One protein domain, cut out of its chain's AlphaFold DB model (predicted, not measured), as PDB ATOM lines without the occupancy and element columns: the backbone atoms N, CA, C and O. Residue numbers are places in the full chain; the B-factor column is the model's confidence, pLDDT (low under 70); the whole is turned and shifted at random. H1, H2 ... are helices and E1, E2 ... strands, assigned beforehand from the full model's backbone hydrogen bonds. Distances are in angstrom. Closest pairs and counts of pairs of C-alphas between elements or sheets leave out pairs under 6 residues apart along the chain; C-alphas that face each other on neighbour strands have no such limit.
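AT A GLANCE: This is residues 2 to 111 of the 266 residues of an uncharacterized protein of Gimesia sp (UniProt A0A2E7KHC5). With little regular structure, the printed part winds in stacked turns, parallel strands E1, E2, E3 in order along one side, helices H1 to H4 in a row along the other, then a tail, residues 93 to 111. Its 110 residues, 39 in named elements, run H1 H2 E1 H3 E2 H4 E3, class mixed. It is compact, radius of gyration of the C-alphas 13.8 A, spanning 47 by 31 by 25 A.

HOW THE PARTS SIT: Start at H1, residues 9 to 17, which touches H2, residues 32 to 38, at C-alphas 9 and 34, the closest, 4.3 A. H2 touches H3, residues 55 to 61, closest C-alphas 32 and 57, 4.6 A. H3 touches H4, residues 78 to 84, closest C-alphas 55 and 80, 4.3 A. These pairs run the same way at shallow tilts of 4, 7 and 9 degrees. Every O i to N i+4 pair is within hydrogen-bond range in H1, H2 and H3, 2 of 3 in H4. E1, residues 45 to 47, is parallel to E2, residues 68 to 70; N 47 and O 69, 3.0 A, are within hydrogen-bond range. E3, residues 90 to 92, parallels E2, with N 91 and O 68 at 2.8 A. E1, H3, E2 and E2, H4, E3 are strand-helix-strand units, parallel strands joined through a helix, with right-handed crossovers.

IN THESE COORDINATES: Find C-alpha 9 at (-37.120, 32.455, -3.489); H1 runs 12.6 A from there. E3 ends at C-alpha 92, (-32.249, 24.996, -26.200).

THE WHOLE: The printed part has no cut; H1 to H2 is a long link. C-alphas 18 and 109 are farthest apart, 47.9 A. Confidence is low, pLDDT under 70, at residues 2, 74 to 78, 82 and 85 to 111.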
ATOM      1  N   THR A   2     -22.378  42.908 -17.142       56.56
ATOM      2  CA  THR A   2     -23.809  42.576 -17.059       56.56
ATOM      3  C   THR A   2     -24.126  42.380 -15.581       56.56
ATOM      4  O   THR A   2     -23.397  41.648 -14.910       56.56
ATOM      5  N   GLU A   3     -25.116  43.097 -15.058       71.12
ATOM      6  CA  GLU A   3     -25.530  42.978 -13.660       71.12
ATOM      7  C   GLU A   3     -25.991  41.544 -13.379       71.12
ATOM      8  O   GLU A   3     -26.685  40.933 -14.193       71.12
ATOM      9  N   GLU A   4     -25.551  40.973 -12.255       83.12
ATOM     10  CA  GLU A   4     -26.032  39.662 -11.828       83.12
ATOM     11  C   GLU A   4     -27.449  39.827 -11.276       83.12
ATOM     12  O   GLU A   4     -27.639  40.248 -10.136       83.12
ATOM     13  N   LEU A   5     -28.442  39.501 -12.098       93.06
ATOM     14  CA  LEU A   5     -29.833  39.424 -11.671       93.06
ATOM     15  C   LEU A   5     -30.123  38.005 -11.167       93.06
ATOM     16  O   LEU A   5     -30.041  37.048 -11.945       93.06
ATOM     17  N   VAL A   6     -30.421  37.874  -9.872       95.56
ATOM     18  CA  VAL A   6     -30.641  36.587  -9.190       95.56
ATOM     19  C   VAL A   6     -32.136  36.331  -9.020       95.56
ATOM     20  O   VAL A   6     -32.841  37.140  -8.419       95.56
ATOM     21  N   LEU A   7     -32.617  35.191  -9.510       96.25
ATOM     22  CA  LEU A   7     -33.977  34.716  -9.267       96.25
ATOM     23  C   LEU A   7     -34.027  34.110  -7.858       96.25
ATOM     24  O   LEU A   7     -33.585  32.975  -7.645       96.25
ATOM     25  N   THR A   8     -34.506  34.899  -6.894       97.62
ATOM     26  CA  THR A   8     -34.598  34.500  -5.482       97.62
ATOM     27  C   THR A   8     -35.875  33.727  -5.188       97.62
ATOM     28  O   THR A   8     -36.827  33.707  -5.977       97.62
ATOM     29  N   LYS A   9     -35.915  33.102  -4.010       97.38
ATOM     30  CA  LYS A   9     -37.120  32.455  -3.489       97.38
ATOM     31  C   LYS A   9     -38.352  33.372  -3.541       97.38
ATOM     32  O   LYS A   9     -39.407  32.939  -3.992       97.38
ATOM     33  N   GLU A  10     -38.229  34.621  -3.105       96.94
ATOM     34  CA  GLU A  10     -39.341  35.578  -3.033       96.94
ATOM     35  C   GLU A  10     -39.883  35.909  -4.428       96.94
ATOM     36  O   GLU A  10     -41.097  35.974  -4.626       96.94
ATOM     37  N   ILE A  11     -38.986  36.051  -5.408       96.69
ATOM     38  CA  ILE A  11     -39.341  36.284  -6.812       96.69
ATOM     39  C   ILE A  11     -40.073  35.066  -7.383       96.69
ATOM     40  O   ILE A  11     -41.100  35.216  -8.045       96.69
ATOM     41  N   ALA A  12     -39.598  33.854  -7.084       96.88
ATOM     42  CA  ALA A  12     -40.278  32.623  -7.480       96.88
ATOM     43  C   ALA A  12     -41.676  32.504  -6.849       96.88
ATOM     44  O   ALA A  12     -42.631  32.148  -7.534       96.88
ATOM     45  N   GLU A  13     -41.833  32.836  -5.565       96.56
ATOM     46  CA  GLU A  13     -43.143  32.849  -4.901       96.56
ATOM     47  C   GLU A  13     -44.092  33.889  -5.509       96.56
ATOM     48  O   GLU A  13     -45.293  33.633  -5.622       96.56
ATOM     49  N   GLN A  14     -43.574  35.053  -5.909       95.62
ATOM     50  CA  GLN A  14     -44.352  36.067  -6.617       95.62
ATOM     51  C   GLN A  14     -44.798  35.563  -7.994       95.62
ATOM     52  O   GLN A  14     -45.985  35.653  -8.313       95.62
ATOM     53  N   PHE A  15     -43.885  34.975  -8.769       95.56
ATOM     54  CA  PHE A  15     -44.192  34.372 -10.065       95.56
ATOM     55  C   PHE A  15     -45.284  33.299  -9.945       95.56
ATOM     56  O   PHE A  15     -46.254  33.320 -10.696       95.56
ATOM     57  N   MET A  16     -45.212  32.420  -8.939       94.88
ATOM     58  CA  MET A  16     -46.236  31.387  -8.723       94.88
ATOM     59  C   MET A  16     -47.621  31.957  -8.375       94.88
ATOM     60  O   MET A  16     -48.631  31.312  -8.653       94.88
ATOM     61  N   LYS A  17     -47.695  33.147  -7.765       94.12
ATOM     62  CA  LYS A  17     -48.967  33.832  -7.465       94.12
ATOM     63  C   LYS A  17     -49.520  34.577  -8.672       94.12
ATOM     64  O   LYS A  17     -50.736  34.682  -8.828       94.12
ATOM     65  N   THR A  18     -48.647  35.163  -9.483       92.31
ATOM     66  CA  THR A  18     -49.032  35.981 -10.636       92.31
ATOM     67  C   THR A  18     -47.964  35.841 -11.724       92.31
ATOM     68  O   THR A  18     -47.031  36.647 -11.757       92.31
ATOM     69  N   PRO A  19     -48.086  34.832 -12.608       85.62
ATOM     70  CA  PRO A  19     -47.054  34.508 -13.597       85.62
ATOM     71  C   PRO A  19     -46.698  35.665 -14.537       85.62
ATOM     72  O   PRO A  19     -45.537  35.823 -14.889       85.62
ATOM     73  N   ASP A  20     -47.660  36.537 -14.856       86.06
ATOM     74  CA  ASP A  20     -47.442  37.697 -15.736       86.06
ATOM     75  C   ASP A  20     -46.771  38.894 -15.032       86.06
ATOM     76  O   ASP A  20     -46.509  39.921 -15.655       86.06
ATOM     77  N   SER A  21     -46.526  38.810 -13.717       88.31
ATOM     78  CA  SER A  21     -45.964  39.925 -12.939       88.31
ATOM     79  C   SER A  21     -44.437  39.999 -12.962       88.31
ATOM     80  O   SER A  21     -43.878  41.028 -12.579       88.31
ATOM     81  N   VAL A  22     -43.766  38.920 -13.371       91.19
ATOM     82  CA  VAL A  22     -42.305  38.814 -13.390       91.19
ATOM     83  C   VAL A  22     -41.885  38.092 -14.663       91.19
ATOM     84  O   VAL A  22     -42.264  36.943 -14.872       91.19
ATOM     85  N   ASP A  23     -41.048  38.735 -15.475       91.38
ATOM     86  CA  ASP A  23     -40.379  38.058 -16.583       91.38
ATOM     87  C   ASP A  23     -39.162  37.290 -16.053       91.38
ATOM     88  O   ASP A  23     -38.192  37.878 -15.569       91.38
ATOM     89  N   LEU A  24     -39.217  35.958 -16.118       93.38
ATOM     90  CA  LEU A  24     -38.118  35.106 -15.661       93.38
ATOM     91  C   LEU A  24     -36.930  35.082 -16.642       93.38
ATOM     92  O   LEU A  24     -35.858  34.570 -16.303       93.38
ATOM     93  N   SER A  25     -37.101  35.644 -17.841       90.44
ATOM     94  CA  SER A  25     -36.116  35.609 -18.921       90.44
ATOM     95  C   SER A  25     -34.879  36.456 -18.640       90.44
ATOM     96  O   SER A  25     -33.814  36.142 -19.168       90.44
ATOM     97  N   ASP A  26     -34.993  37.484 -17.799       90.19
ATOM     98  CA  ASP A  26     -33.911  38.441 -17.531       90.19
ATOM     99  C   ASP A  26     -32.932  37.971 -16.443       90.19
ATOM    100  O   ASP A  26     -31.836  38.519 -16.295       90.19
ATOM    101  N   PHE A  27     -33.289  36.937 -15.673       94.38
ATOM    102  CA  PHE A  27     -32.444  36.461 -14.580       94.38
ATOM    103  C   PHE A  27     -31.230  35.696 -15.095       94.38
ATOM    104  O   PHE A  27     -31.336  34.770 -15.896       94.38
ATOM    105  N   THR A  28     -30.058  36.057 -14.576       91.75
ATOM    106  CA  THR A  28     -28.759  35.495 -14.981       91.75
ATOM    107  C   THR A  28     -28.281  34.349 -14.091       91.75
ATOM    108  O   THR A  28     -27.439  33.540 -14.508       91.75
ATOM    109  N   SER A  29     -28.834  34.252 -12.882       93.12
ATOM    110  CA  SER A  29     -28.627  33.163 -11.931       93.12
ATOM    111  C   SER A  29     -29.915  32.862 -11.156       93.12
ATOM    112  O   SER A  29     -30.857  33.652 -11.151       93.12
ATOM    113  N   ILE A  30     -29.975  31.685 -10.533       95.94
ATOM    114  CA  ILE A  30     -31.150  31.191  -9.812       95.94
ATOM    115  C   ILE A  30     -30.720  30.522  -8.508       95.94
ATOM    116  O   ILE A  30     -29.732  29.784  -8.477       95.94
ATOM    117  N   GLU A  31     -31.466  30.768  -7.435       97.06
ATOM    118  CA  GLU A  31     -31.286  30.046  -6.178       97.06
ATOM    119  C   GLU A  31     -31.870  28.631  -6.253       97.06
ATOM    120  O   GLU A  31     -32.876  28.376  -6.915       97.06
ATOM    121  N   ASP A  32     -31.294  27.696  -5.499       97.12
ATOM    122  CA  ASP A  32     -31.805  26.320  -5.444       97.12
ATOM    123  C   ASP A  32     -33.252  26.250  -4.931       97.12
ATOM    124  O   ASP A  32     -34.052  25.463  -5.435       97.12
ATOM    125  N   SER A  33     -33.591  27.091  -3.952       97.50
ATOM    126  CA  SER A  33     -34.948  27.277  -3.419       97.50
ATOM    127  C   SER A  33     -35.912  27.784  -4.485       97.50
ATOM    128  O   SER A  33     -37.033  27.296  -4.596       97.50
ATOM    129  N   ALA A  34     -35.477  28.753  -5.283       97.81
ATOM    130  CA  ALA A  34     -36.294  29.346  -6.322       97.81
ATOM    131  C   ALA A  34     -36.563  28.353  -7.464       97.81
ATOM    132  O   ALA A  34     -37.703  28.202  -7.896       97.81
ATOM    133  N   ALA A  35     -35.536  27.598  -7.873       97.25
ATOM    134  CA  ALA A  35     -35.657  26.503  -8.836       97.25
ATOM    135  C   ALA A  35     -36.620  25.403  -8.363       97.25
ATOM    136  O   ALA A  35     -37.391  24.872  -9.161       97.25
ATOM    137  N   ASP A  36     -36.590  25.060  -7.071       97.75
ATOM    138  CA  ASP A  36     -37.526  24.106  -6.463       97.75
ATOM    139  C   ASP A  36     -38.978  24.584  -6.577       97.75
ATOM    140  O   ASP A  36     -39.843  23.825  -7.012       97.75
ATOM    141  N   ILE A  37     -39.230  25.864  -6.298       97.38
ATOM    142  CA  ILE A  37     -40.564  26.467  -6.379       97.38
ATOM    143  C   ILE A  37     -41.082  26.477  -7.819       97.38
ATOM    144  O   ILE A  37     -42.136  25.894  -8.082       97.38
ATOM    145  N   ILE A  38     -40.339  27.083  -8.753       96.50
ATOM    146  CA  ILE A  38     -40.809  27.237 -10.139       96.50
ATOM    147  C   ILE A  38     -40.889  25.901 -10.883       96.50
ATOM    148  O   ILE A  38     -41.647  25.791 -11.839       96.50
ATOM    149  N   SER A  39     -40.181  24.855 -10.428       95.75
ATOM    150  CA  SER A  39     -40.302  23.517 -11.025       95.75
ATOM    151  C   SER A  39     -41.722  22.945 -10.958       95.75
ATOM    152  O   SER A  39     -42.091  22.137 -11.807       95.75
ATOM    153  N   ASN A  40     -42.541  23.408 -10.007       94.88
ATOM    154  CA  ASN A  40     -43.943  23.008  -9.869       94.88
ATOM    155  C   ASN A  40     -44.904  23.820 -10.748       94.88
ATOM    156  O   ASN A  40     -46.105  23.558 -10.728       94.88
ATOM    157  N   TYR A  41     -44.415  24.814 -11.495       94.69
ATOM    158  CA  TYR A  41     -45.242  25.544 -12.447       94.69
ATOM    159  C   TYR A  41     -45.719  24.604 -13.562       94.69
ATOM    160  O   TYR A  41     -44.941  23.802 -14.072       94.69
ATOM    161  N   GLU A  42     -46.995  24.682 -13.939       90.31
ATOM    162  CA  GLU A  42     -47.577  23.805 -14.969       90.31
ATOM    163  C   GLU A  42     -47.402  24.357 -16.395       90.31
ATOM    164  O   GLU A  42     -47.580  23.628 -17.371       90.31
ATOM    165  N   GLY A  43     -47.053  25.641 -16.525       89.19
ATOM    166  CA  GLY A  43     -46.853  26.316 -17.806       89.19
ATOM    167  C   GLY A  43     -45.436  26.177 -18.363       89.19
ATOM    168  O   GLY A  43     -44.647  25.353 -17.919       89.19
ATOM    169  N   GLN A  44     -45.110  26.994 -19.363       90.69
ATOM    170  CA  GLN A  44     -43.763  27.048 -19.936       90.69
ATOM    171  C   GLN A  44     -42.866  27.959 -19.096       90.69
ATOM    172  O   GLN A  44     -43.299  29.029 -18.665       90.69
ATOM    173  N   LEU A  45     -41.619  27.545 -18.882       93.19
ATOM    174  CA  LEU A  45     -40.606  28.338 -18.193       93.19
ATOM    175  C   LEU A  45     -39.596  28.881 -19.199       93.19
ATOM    176  O   LEU A  45     -38.876  28.119 -19.850       93.19
ATOM    177  N   PHE A  46     -39.517  30.206 -19.282       91.44
ATOM    178  CA  PHE A  46     -38.550  30.924 -20.103       91.44
ATOM    179  C   PHE A  46     -37.430  31.458 -19.211       91.44
ATOM    180  O   PHE A  46     -37.606  32.428 -18.487       91.44
ATOM    181  N   LEU A  47     -36.282  30.778 -19.221       92.00
ATOM    182  CA  LEU A  47     -35.123  31.083 -18.378       92.00
ATOM    183  C   LEU A  47     -33.921  31.451 -19.255       92.00
ATOM    184  O   LEU A  47     -32.829  30.881 -19.151       92.00
ATOM    185  N   PHE A  48     -34.146  32.374 -20.188       87.38
ATOM    186  CA  PHE A  48     -33.197  32.689 -21.254       87.38
ATOM    187  C   PHE A  48     -31.891  33.307 -20.755       87.38
ATOM    188  O   PHE A  48     -30.828  32.983 -21.286       87.38
ATOM    189  N   GLY A  49     -31.958  34.153 -19.731       85.69
ATOM    190  CA  GLY A  49     -30.810  34.851 -19.170       85.69
ATOM    191  C   GLY A  49     -29.876  33.962 -18.356       85.69
ATOM    192  O   GLY A  49     -28.726  34.350 -18.139       85.69
ATOM    193  N   LEU A  50     -30.317  32.771 -17.921       89.75
ATOM    194  CA  LEU A  50     -29.528  31.946 -17.013       89.75
ATOM    195  C   LEU A  50     -28.193  31.563 -17.646       89.75
ATOM    196  O   LEU A  50     -28.125  31.004 -18.738       89.75
ATOM    197  N   THR A  51     -27.115  31.830 -16.910       83.31
ATOM    198  CA  THR A  51     -25.744  31.557 -17.363       83.31
ATOM    199  C   THR A  51     -25.126  30.328 -16.708       83.31
ATOM    200  O   THR A  51     -24.162  29.759 -17.230       83.31
ATOM    201  N   ARG A  52     -25.674  29.907 -15.564       81.81
ATOM    202  CA  ARG A  52     -25.192  28.787 -14.756       81.81
ATOM    203  C   ARG A  52     -26.324  28.111 -13.995       81.81
ATOM    204  O   ARG A  52     -27.282  28.774 -13.607       81.81
ATOM    205  N   LEU A  53     -26.163  26.819 -13.717       86.12
ATOM    206  CA  LEU A  53     -27.058  26.054 -12.847       86.12
ATOM    207  C   LEU A  53     -26.253  25.223 -11.848       86.12
ATOM    208  O   LEU A  53     -25.239  24.613 -12.200       86.12
ATOM    209  N   SER A  54     -26.713  25.195 -10.598       90.38
ATOM    210  CA  SER A  54     -26.186  24.282  -9.586       90.38
ATOM    211  C   SER A  54     -26.749  22.873  -9.813       90.38
ATOM    212  O   SER A  54     -27.763  22.691 -10.487       90.38
ATOM    213  N   ASN A  55     -26.131  21.854  -9.205       86.75
ATOM    214  CA  ASN A  55     -26.660  20.485  -9.243       86.75
ATOM    215  C   ASN A  55     -28.081  20.399  -8.666       86.75
ATOM    216  O   ASN A  55     -28.897  19.623  -9.157       86.75
ATOM    217  N   LYS A  56     -28.370  21.174  -7.615       93.69
ATOM    218  CA  LYS A  56     -29.678  21.180  -6.957       93.69
ATOM    219  C   LYS A  56     -30.711  21.893  -7.820       93.69
ATOM    220  O   LYS A  56     -31.768  21.322  -8.057       93.69
ATOM    221  N   SER A  57     -30.385  23.072  -8.351       94.38
ATOM    222  CA  SER A  57     -31.290  23.816  -9.234       94.38
ATOM    223  C   SER A  57     -31.594  23.023 -10.511       94.38
ATOM    224  O   SER A  57     -32.753  22.895 -10.888       94.38
ATOM    225  N   ALA A  58     -30.584  22.389 -11.112       90.25
ATOM    226  CA  ALA A  58     -30.751  21.494 -12.256       90.25
ATOM    227  C   ALA A  58     -31.672  20.298 -11.962       90.25
ATOM    228  O   ALA A  58     -32.562  19.998 -12.755       90.25
ATOM    229  N   LYS A  59     -31.492  19.642 -10.806       92.19
ATOM    230  CA  LYS A  59     -32.355  18.541 -10.349       92.19
ATOM    231  C   LYS A  59     -33.792  18.984 -10.096       92.19
ATOM    232  O   LYS A  59     -34.721  18.224 -10.343       92.19
ATOM    233  N   SER A  60     -33.986  20.184  -9.560       95.44
ATOM    234  CA  SER A  60     -35.326  20.717  -9.349       95.44
ATOM    235  C   SER A  60     -36.011  20.991 -10.679       95.44
ATOM    236  O   SER A  60     -37.095  20.465 -10.919       95.44
ATOM    237  N   LEU A  61     -35.341  21.725 -11.572       92.62
ATOM    238  CA  LEU A  61     -35.864  22.068 -12.894       92.62
ATOM    239  C   LEU A  61     -36.125  20.836 -13.765       92.62
ATOM    240  O   LEU A  61     -37.078  20.848 -14.530       92.62
ATOM    241  N   SER A  62     -35.366  19.745 -13.621       87.62
ATOM    242  CA  SER A  62     -35.615  18.518 -14.390       87.62
ATOM    243  C   SER A  62     -36.939  17.823 -14.060       87.62
ATOM    244  O   SER A  62     -37.367  16.960 -14.817       87.62
ATOM    245  N   ARG A  63     -37.576  18.157 -12.929       91.88
ATOM    246  CA  ARG A  63     -38.900  17.632 -12.548       91.88
ATOM    247  C   ARG A  63     -40.055  18.453 -13.114       91.88
ATOM    248  O   ARG A  63     -41.205  18.033 -12.981       91.88
ATOM    249  N   HIS A  64     -39.762  19.618 -13.689       92.88
ATOM    250  CA  HIS A  64     -40.763  20.421 -14.366       92.88
ATOM    251  C   HIS A  64     -41.372  19.623 -15.525       92.88
ATOM    252  O   HIS A  64     -40.690  18.845 -16.186       92.88
ATOM    253  N   LYS A  65     -42.687  19.755 -15.718       85.75
ATOM    254  CA  LYS A  65     -43.432  18.969 -16.718       85.75
ATOM    255  C   LYS A  65     -43.720  19.757 -17.996       85.75
ATOM    256  O   LYS A  65     -43.939  19.153 -19.047       85.75
ATOM    257  N   GLY A  66     -43.749  21.085 -17.897       81.44
ATOM    258  CA  GLY A  66     -43.949  21.990 -19.024       81.44
ATOM    259  C   GLY A  66     -42.703  22.109 -19.899       81.44
ATOM    260  O   GLY A  66     -41.733  21.373 -19.729       81.44
ATOM    261  N   ARG A  67     -42.720  23.026 -20.872       83.44
ATOM    262  CA  ARG A  67     -41.520  23.294 -21.677       83.44
ATOM    263  C   ARG A  67     -40.540  24.136 -20.877       83.44
ATOM    264  O   ARG A  67     -40.912  25.195 -20.374       83.44
ATOM    265  N   LEU A  68     -39.294  23.686 -20.822       84.75
ATOM    266  CA  LEU A  68     -38.208  24.398 -20.163       84.75
ATOM    267  C   LEU A  68     -37.282  24.981 -21.223       84.75
ATOM    268  O   LEU A  68     -36.623  24.239 -21.950       84.75
ATOM    269  N   HIS A  69     -37.229  26.305 -21.302       83.19
ATOM    270  CA  HIS A  69     -36.423  27.011 -22.281       83.19
ATOM    271  C   HIS A  69     -35.170  27.601 -21.629       83.19
ATOM    272  O   HIS A  69     -35.256  28.486 -20.777       83.19
ATOM    273  N   LEU A  70     -34.001  27.121 -22.058       82.19
ATOM    274  CA  LEU A  70     -32.687  27.588 -21.611       82.19
ATOM    275  C   LEU A  70     -31.898  28.081 -22.823       82.19
ATOM    276  O   LEU A  70     -31.839  27.396 -23.841       82.19
ATOM    277  N   LEU A  71     -31.284  29.262 -22.723       74.94
ATOM    278  CA  LEU A  71     -30.549  29.854 -23.844       74.94
ATOM    279  C   LEU A  71     -29.068  30.052 -23.536       74.94
ATOM    280  O   LEU A  71     -28.211  29.548 -24.252       74.94
ATOM    281  N   GLN A  72     -28.746  30.767 -22.461       71.06
ATOM    282  CA  GLN A  72     -27.389  31.272 -22.247       71.06
ATOM    283  C   GLN A  72     -26.551  30.454 -21.260       71.06
ATOM    284  O   GLN A  72     -25.607  30.994 -20.682       71.06
ATOM    285  N   ILE A  73     -26.841  29.161 -21.059       74.50
ATOM    286  CA  ILE A  73     -26.085  28.334 -20.104       74.50
ATOM    287  C   ILE A  73     -24.625  28.205 -20.573       74.50
ATOM    288  O   ILE A  73     -24.285  27.402 -21.434       74.50
ATOM    289  N   ARG A  74     -23.732  28.988 -19.961       67.69
ATOM    290  CA  ARG A  74     -22.282  29.006 -20.223       67.69
ATOM    291  C   ARG A  74     -21.499  28.139 -19.248       67.69
ATOM    292  O   ARG A  74     -20.302  27.952 -19.422       67.69
ATOM    293  N   HIS A  75     -22.125  27.696 -18.163       66.25
ATOM    294  CA  HIS A  75     -21.464  26.954 -17.100       66.25
ATOM    295  C   HIS A  75     -22.412  25.912 -16.510       66.25
ATOM    296  O   HIS A  75     -23.353  26.244 -15.793       66.25
ATOM    297  N   LEU A  76     -22.125  24.638 -16.767       68.31
ATOM    298  CA  LEU A  76     -22.854  23.507 -16.202       68.31
ATOM    299  C   LEU A  76     -21.851  22.479 -15.663       68.31
ATOM    300  O   LEU A  76     -20.740  22.368 -16.181       68.31
ATOM    301  N   SER A  77     -22.191  21.766 -14.594       68.62
ATOM    302  CA  SER A  77     -21.427  20.585 -14.168       68.62
ATOM    303  C   SER A  77     -21.968  19.343 -14.883       68.62
ATOM    304  O   SER A  77     -23.110  19.347 -15.345       68.62
ATOM    305  N   LEU A  78     -21.201  18.249 -14.918       61.66
ATOM    306  CA  LEU A  78     -21.704  16.981 -15.456       61.66
ATOM    307  C   LEU A  78     -22.945  16.502 -14.690       61.66
ATOM    308  O   LEU A  78     -23.951  16.163 -15.302       61.66
ATOM    309  N   SER A  79     -22.915  16.544 -13.354       71.00
ATOM    310  CA  SER A  79     -24.048  16.133 -12.514       71.00
ATOM    311  C   SER A  79     -25.308  16.964 -12.772       71.00
ATOM    312  O   SER A  79     -26.400  16.409 -12.811       71.00
ATOM    313  N   ALA A  80     -25.171  18.279 -12.964       73.94
ATOM    314  CA  ALA A  80     -26.286  19.155 -13.312       73.94
ATOM    315  C   ALA A  80     -26.825  18.844 -14.718       73.94
ATOM    316  O   ALA A  80     -28.038  18.777 -14.913       73.94
ATOM    317  N   ALA A  81     -25.930  18.580 -15.674       70.19
ATOM    318  CA  ALA A  81     -26.312  18.165 -17.016       70.19
ATOM    319  C   ALA A  81     -27.125  16.865 -16.995       70.19
ATOM    320  O   ALA A  81     -28.186  16.840 -17.611       70.19
ATOM    321  N   LYS A  82     -26.707  15.846 -16.216       68.94
ATOM    322  CA  LYS A  82     -27.436  14.566 -16.076       68.94
ATOM    323  C   LYS A  82     -28.912  14.770 -15.735       68.94
ATOM    324  O   LYS A  82     -29.756  14.070 -16.279       68.94
ATOM    325  N   PHE A  83     -29.218  15.713 -14.846       77.50
ATOM    326  CA  PHE A  83     -30.599  16.002 -14.470       77.50
ATOM    327  C   PHE A  83     -31.357  16.692 -15.601       77.50
ATOM    328  O   PHE A  83     -32.418  16.233 -16.001       77.50
ATOM    329  N   ILE A  84     -30.811  17.773 -16.154       73.25
ATOM    330  CA  ILE A  84     -31.539  18.596 -17.129       73.25
ATOM    331  C   ILE A  84     -31.814  17.841 -18.430       73.25
ATOM    332  O   ILE A  84     -32.890  18.000 -18.996       73.25
ATOM    333  N   ILE A  85     -30.913  16.964 -18.882       66.56
ATOM    334  CA  ILE A  85     -31.152  16.171 -20.099       66.56
ATOM    335  C   ILE A  85     -32.268  15.127 -19.950       66.56
ATOM    336  O   ILE A  85     -32.730  14.591 -20.959       66.56
ATOM    337  N   GLN A  86     -32.666  14.787 -18.719       68.88
ATOM    338  CA  GLN A  86     -33.786  13.877 -18.453       68.88
ATOM    339  C   GLN A  86     -35.136  14.584 -18.588       68.88
ATOM    340  O   GLN A  86     -36.165  13.919 -18.623       68.88
ATOM    341  N   HIS A  87     -35.147  15.915 -18.680       69.56
ATOM    342  CA  HIS A  87     -36.364  16.683 -18.863       69.56
ATOM    343  C   HIS A  87     -36.946  16.440 -20.268       69.56
ATOM    344  O   HIS A  87     -36.317  16.765 -21.276       69.56
ATOM    345  N   GLU A  88     -38.158  15.884 -20.333       63.94
ATOM    346  CA  GLU A  88     -38.794  15.416 -21.577       63.94
ATOM    347  C   GLU A  88     -39.068  16.545 -22.583       63.94
ATOM    348  O   GLU A  88     -38.974  16.342 -23.789       63.94
ATOM    349  N   ASN A  89     -39.349  17.753 -22.087       67.88
ATOM    350  CA  ASN A  89     -39.750  18.914 -22.890       67.88
ATOM    351  C   ASN A  89     -38.711  20.049 -22.837       67.88
ATOM    352  O   ASN A  89     -39.058  21.220 -22.668       67.88
ATOM    353  N   LEU A  90     -37.420  19.706 -22.877       69.88
ATOM    354  CA  LEU A  90     -36.342  20.697 -22.840       69.88
ATOM    355  C   LEU A  90     -36.154  21.371 -24.208       69.88
ATOM    356  O   LEU A  90     -36.148  20.704 -25.238       69.88
ATOM    357  N   CYS A  91     -35.960  22.688 -24.222       61.72
ATOM    358  CA  CYS A  91     -35.677  23.469 -25.425       61.72
ATOM    359  C   CYS A  91     -34.427  24.341 -25.226       61.72
ATOM    360  O   CYS A  91     -34.437  25.272 -24.418       61.72
ATOM    361  N   PHE A  92     -33.379  24.080 -26.011       61.75
ATOM    362  CA  PHE A  92     -32.249  24.996 -26.200       61.75
ATOM    363  C   PHE A  92     -32.465  25.803 -27.485       61.75
ATOM    364  O   PHE A  92     -32.805  25.220 -28.511       61.75
ATOM    365  N   MET A  93     -32.316  27.132 -27.449       44.38
ATOM    366  CA  MET A  93     -32.666  28.000 -28.592       44.38
ATOM    367  C   MET A  93     -31.544  28.971 -29.012       44.38
ATOM    368  O   MET A  93     -31.775  30.170 -28.951       44.38
ATOM    369  N   ASN A  94     -30.376  28.454 -29.448       47.22
ATOM    370  CA  ASN A  94     -29.194  29.104 -30.106       47.22
ATOM    371  C   ASN A  94     -27.885  28.954 -29.303       47.22
ATOM    372  O   ASN A  94     -27.926  28.876 -28.082       47.22
ATOM    373  N   SER A  95     -26.663  29.000 -29.861       37.75
ATOM    374  CA  SER A  95     -26.089  28.827 -31.226       37.75
ATOM    375  C   SER A  95     -24.546  28.894 -31.157       37.75
ATOM    376  O   SER A  95     -23.879  28.580 -32.134       37.75
ATOM    377  N   GLU A  96     -23.941  29.285 -30.032       39.75
ATOM    378  CA  GLU A  96     -22.484  29.286 -29.888       39.75
ATOM    379  C   GLU A  96     -22.100  28.683 -28.544       39.75
ATOM    380  O   GLU A  96     -22.328  29.275 -27.490       39.75
ATOM    381  N   TYR A  97     -21.534  27.478 -28.619       40.97
ATOM    382  CA  TYR A  97     -20.755  26.810 -27.584       40.97
ATOM    383  C   TYR A  97     -21.304  26.980 -26.160       40.97
ATOM    384  O   TYR A  97     -20.855  27.850 -25.401       40.97
ATOM    385  N   VAL A  98     -22.153  26.041 -25.719       40.75
ATOM    386  CA  VAL A  98     -22.199  25.691 -24.292       40.75
ATOM    387  C   VAL A  98     -20.804  25.194 -23.942       40.75
ATOM    388  O   VAL A  98     -20.463  24.019 -24.056       40.75
ATOM    389  N   THR A  99     -19.935  26.123 -23.558       37.62
ATOM    390  CA  THR A  99     -18.635  25.765 -23.035       37.62
ATOM    391  C   THR A  99     -18.960  25.205 -21.671       37.62
ATOM    392  O   THR A  99     -19.127  25.969 -20.731       37.62
ATOM    393  N   ILE A 100     -19.092  23.890 -21.519       40.81
ATOM    394  CA  ILE A 100     -19.150  23.290 -20.191       40.81
ATOM    395  C   ILE A 100     -17.771  23.577 -19.578       40.81
ATOM    396  O   ILE A 100     -16.840  22.791 -19.688       40.81
ATOM    397  N   ARG A 101     -17.553  24.776 -19.016       33.66
ATOM    398  CA  ARG A 101     -16.249  25.207 -18.489       33.66
ATOM    399  C   ARG A 101     -15.869  24.392 -17.252       33.66
ATOM    400  O   ARG A 101     -14.695  24.363 -16.899       33.66
ATOM    401  N   GLY A 102     -16.830  23.664 -16.673       33.44
ATOM    402  CA  GLY A 102     -16.584  22.558 -15.748       33.44
ATOM    403  C   GLY A 102     -15.847  21.367 -16.382       33.44
ATOM    404  O   GLY A 102     -15.163  20.652 -15.665       33.44
ATOM    405  N   LEU A 103     -15.899  21.200 -17.709       33.31
ATOM    406  CA  LEU A 103     -15.151  20.198 -18.480       33.31
ATOM    407  C   LEU A 103     -13.900  20.756 -19.183       33.31
ATOM    408  O   LEU A 103     -13.025  19.984 -19.563       33.31
ATOM    409  N   ARG A 104     -13.703  22.087 -19.258       30.98
ATOM    410  CA  ARG A 104     -12.360  22.656 -19.554       30.98
ATOM    411  C   ARG A 104     -11.328  22.269 -18.478       30.98
ATOM    412  O   ARG A 104     -10.130  22.439 -18.683       30.98
ATOM    413  N   ARG A 105     -11.820  21.754 -17.344       30.72
ATOM    414  CA  ARG A 105     -11.096  21.047 -16.288       30.72
ATOM    415  C   ARG A 105     -11.814  19.743 -15.890       30.72
ATOM    416  O   ARG A 105     -11.902  19.464 -14.698       30.72
ATOM    417  N   ILE A 106     -12.275  18.909 -16.836       32.91
ATOM    418  CA  ILE A 106     -12.121  17.480 -16.514       32.91
ATOM    419  C   ILE A 106     -10.602  17.312 -16.479       32.91
ATOM    420  O   ILE A 106      -9.951  17.644 -17.478       32.91
ATOM    421  N   PRO A 107      -9.984  16.908 -15.358       28.47
ATOM    422  CA  PRO A 107      -8.640  16.372 -15.468       28.47
ATOM    423  C   PRO A 107      -8.673  15.295 -16.569       28.47
ATOM    424  O   PRO A 107      -9.703  14.642 -16.731       28.47
ATOM    425  N   PRO A 108      -7.596  15.059 -17.325       30.52
ATOM    426  CA  PRO A 108      -7.509  13.926 -18.257       30.52
ATOM    427  C   PRO A 108      -7.596  12.542 -17.557       30.52
ATOM    428  O   PRO A 108      -7.032  11.566 -18.024       30.52
ATOM    429  N   LEU A 109      -8.245  12.445 -16.393       30.08
ATOM    430  CA  LEU A 109      -8.174  11.360 -15.427       30.08
ATOM    431  C   LEU A 109      -9.526  11.195 -14.710       30.08
ATOM    432  O   LEU A 109      -9.653  11.450 -13.516       30.08
ATOM    433  N   SER A 110     -10.562  10.846 -15.461       37.94
ATOM    434  CA  SER A 110     -11.645   9.924 -15.073       37.94
ATOM    435  C   SER A 110     -12.542   9.781 -16.295       37.94
ATOM    436  O   SER A 110     -13.203  10.731 -16.707       37.94
ATOM    437  N   PHE A 111     -12.478   8.608 -16.921       41.72
ATOM    438  CA  PHE A 111     -13.384   8.231 -17.998       41.72
ATOM    439  C   PHE A 111     -14.835   8.369 -17.517       41.72
ATOM    440  O   PHE A 111     -15.092   8.076 -16.344       41.72
TER     441      PHE A 111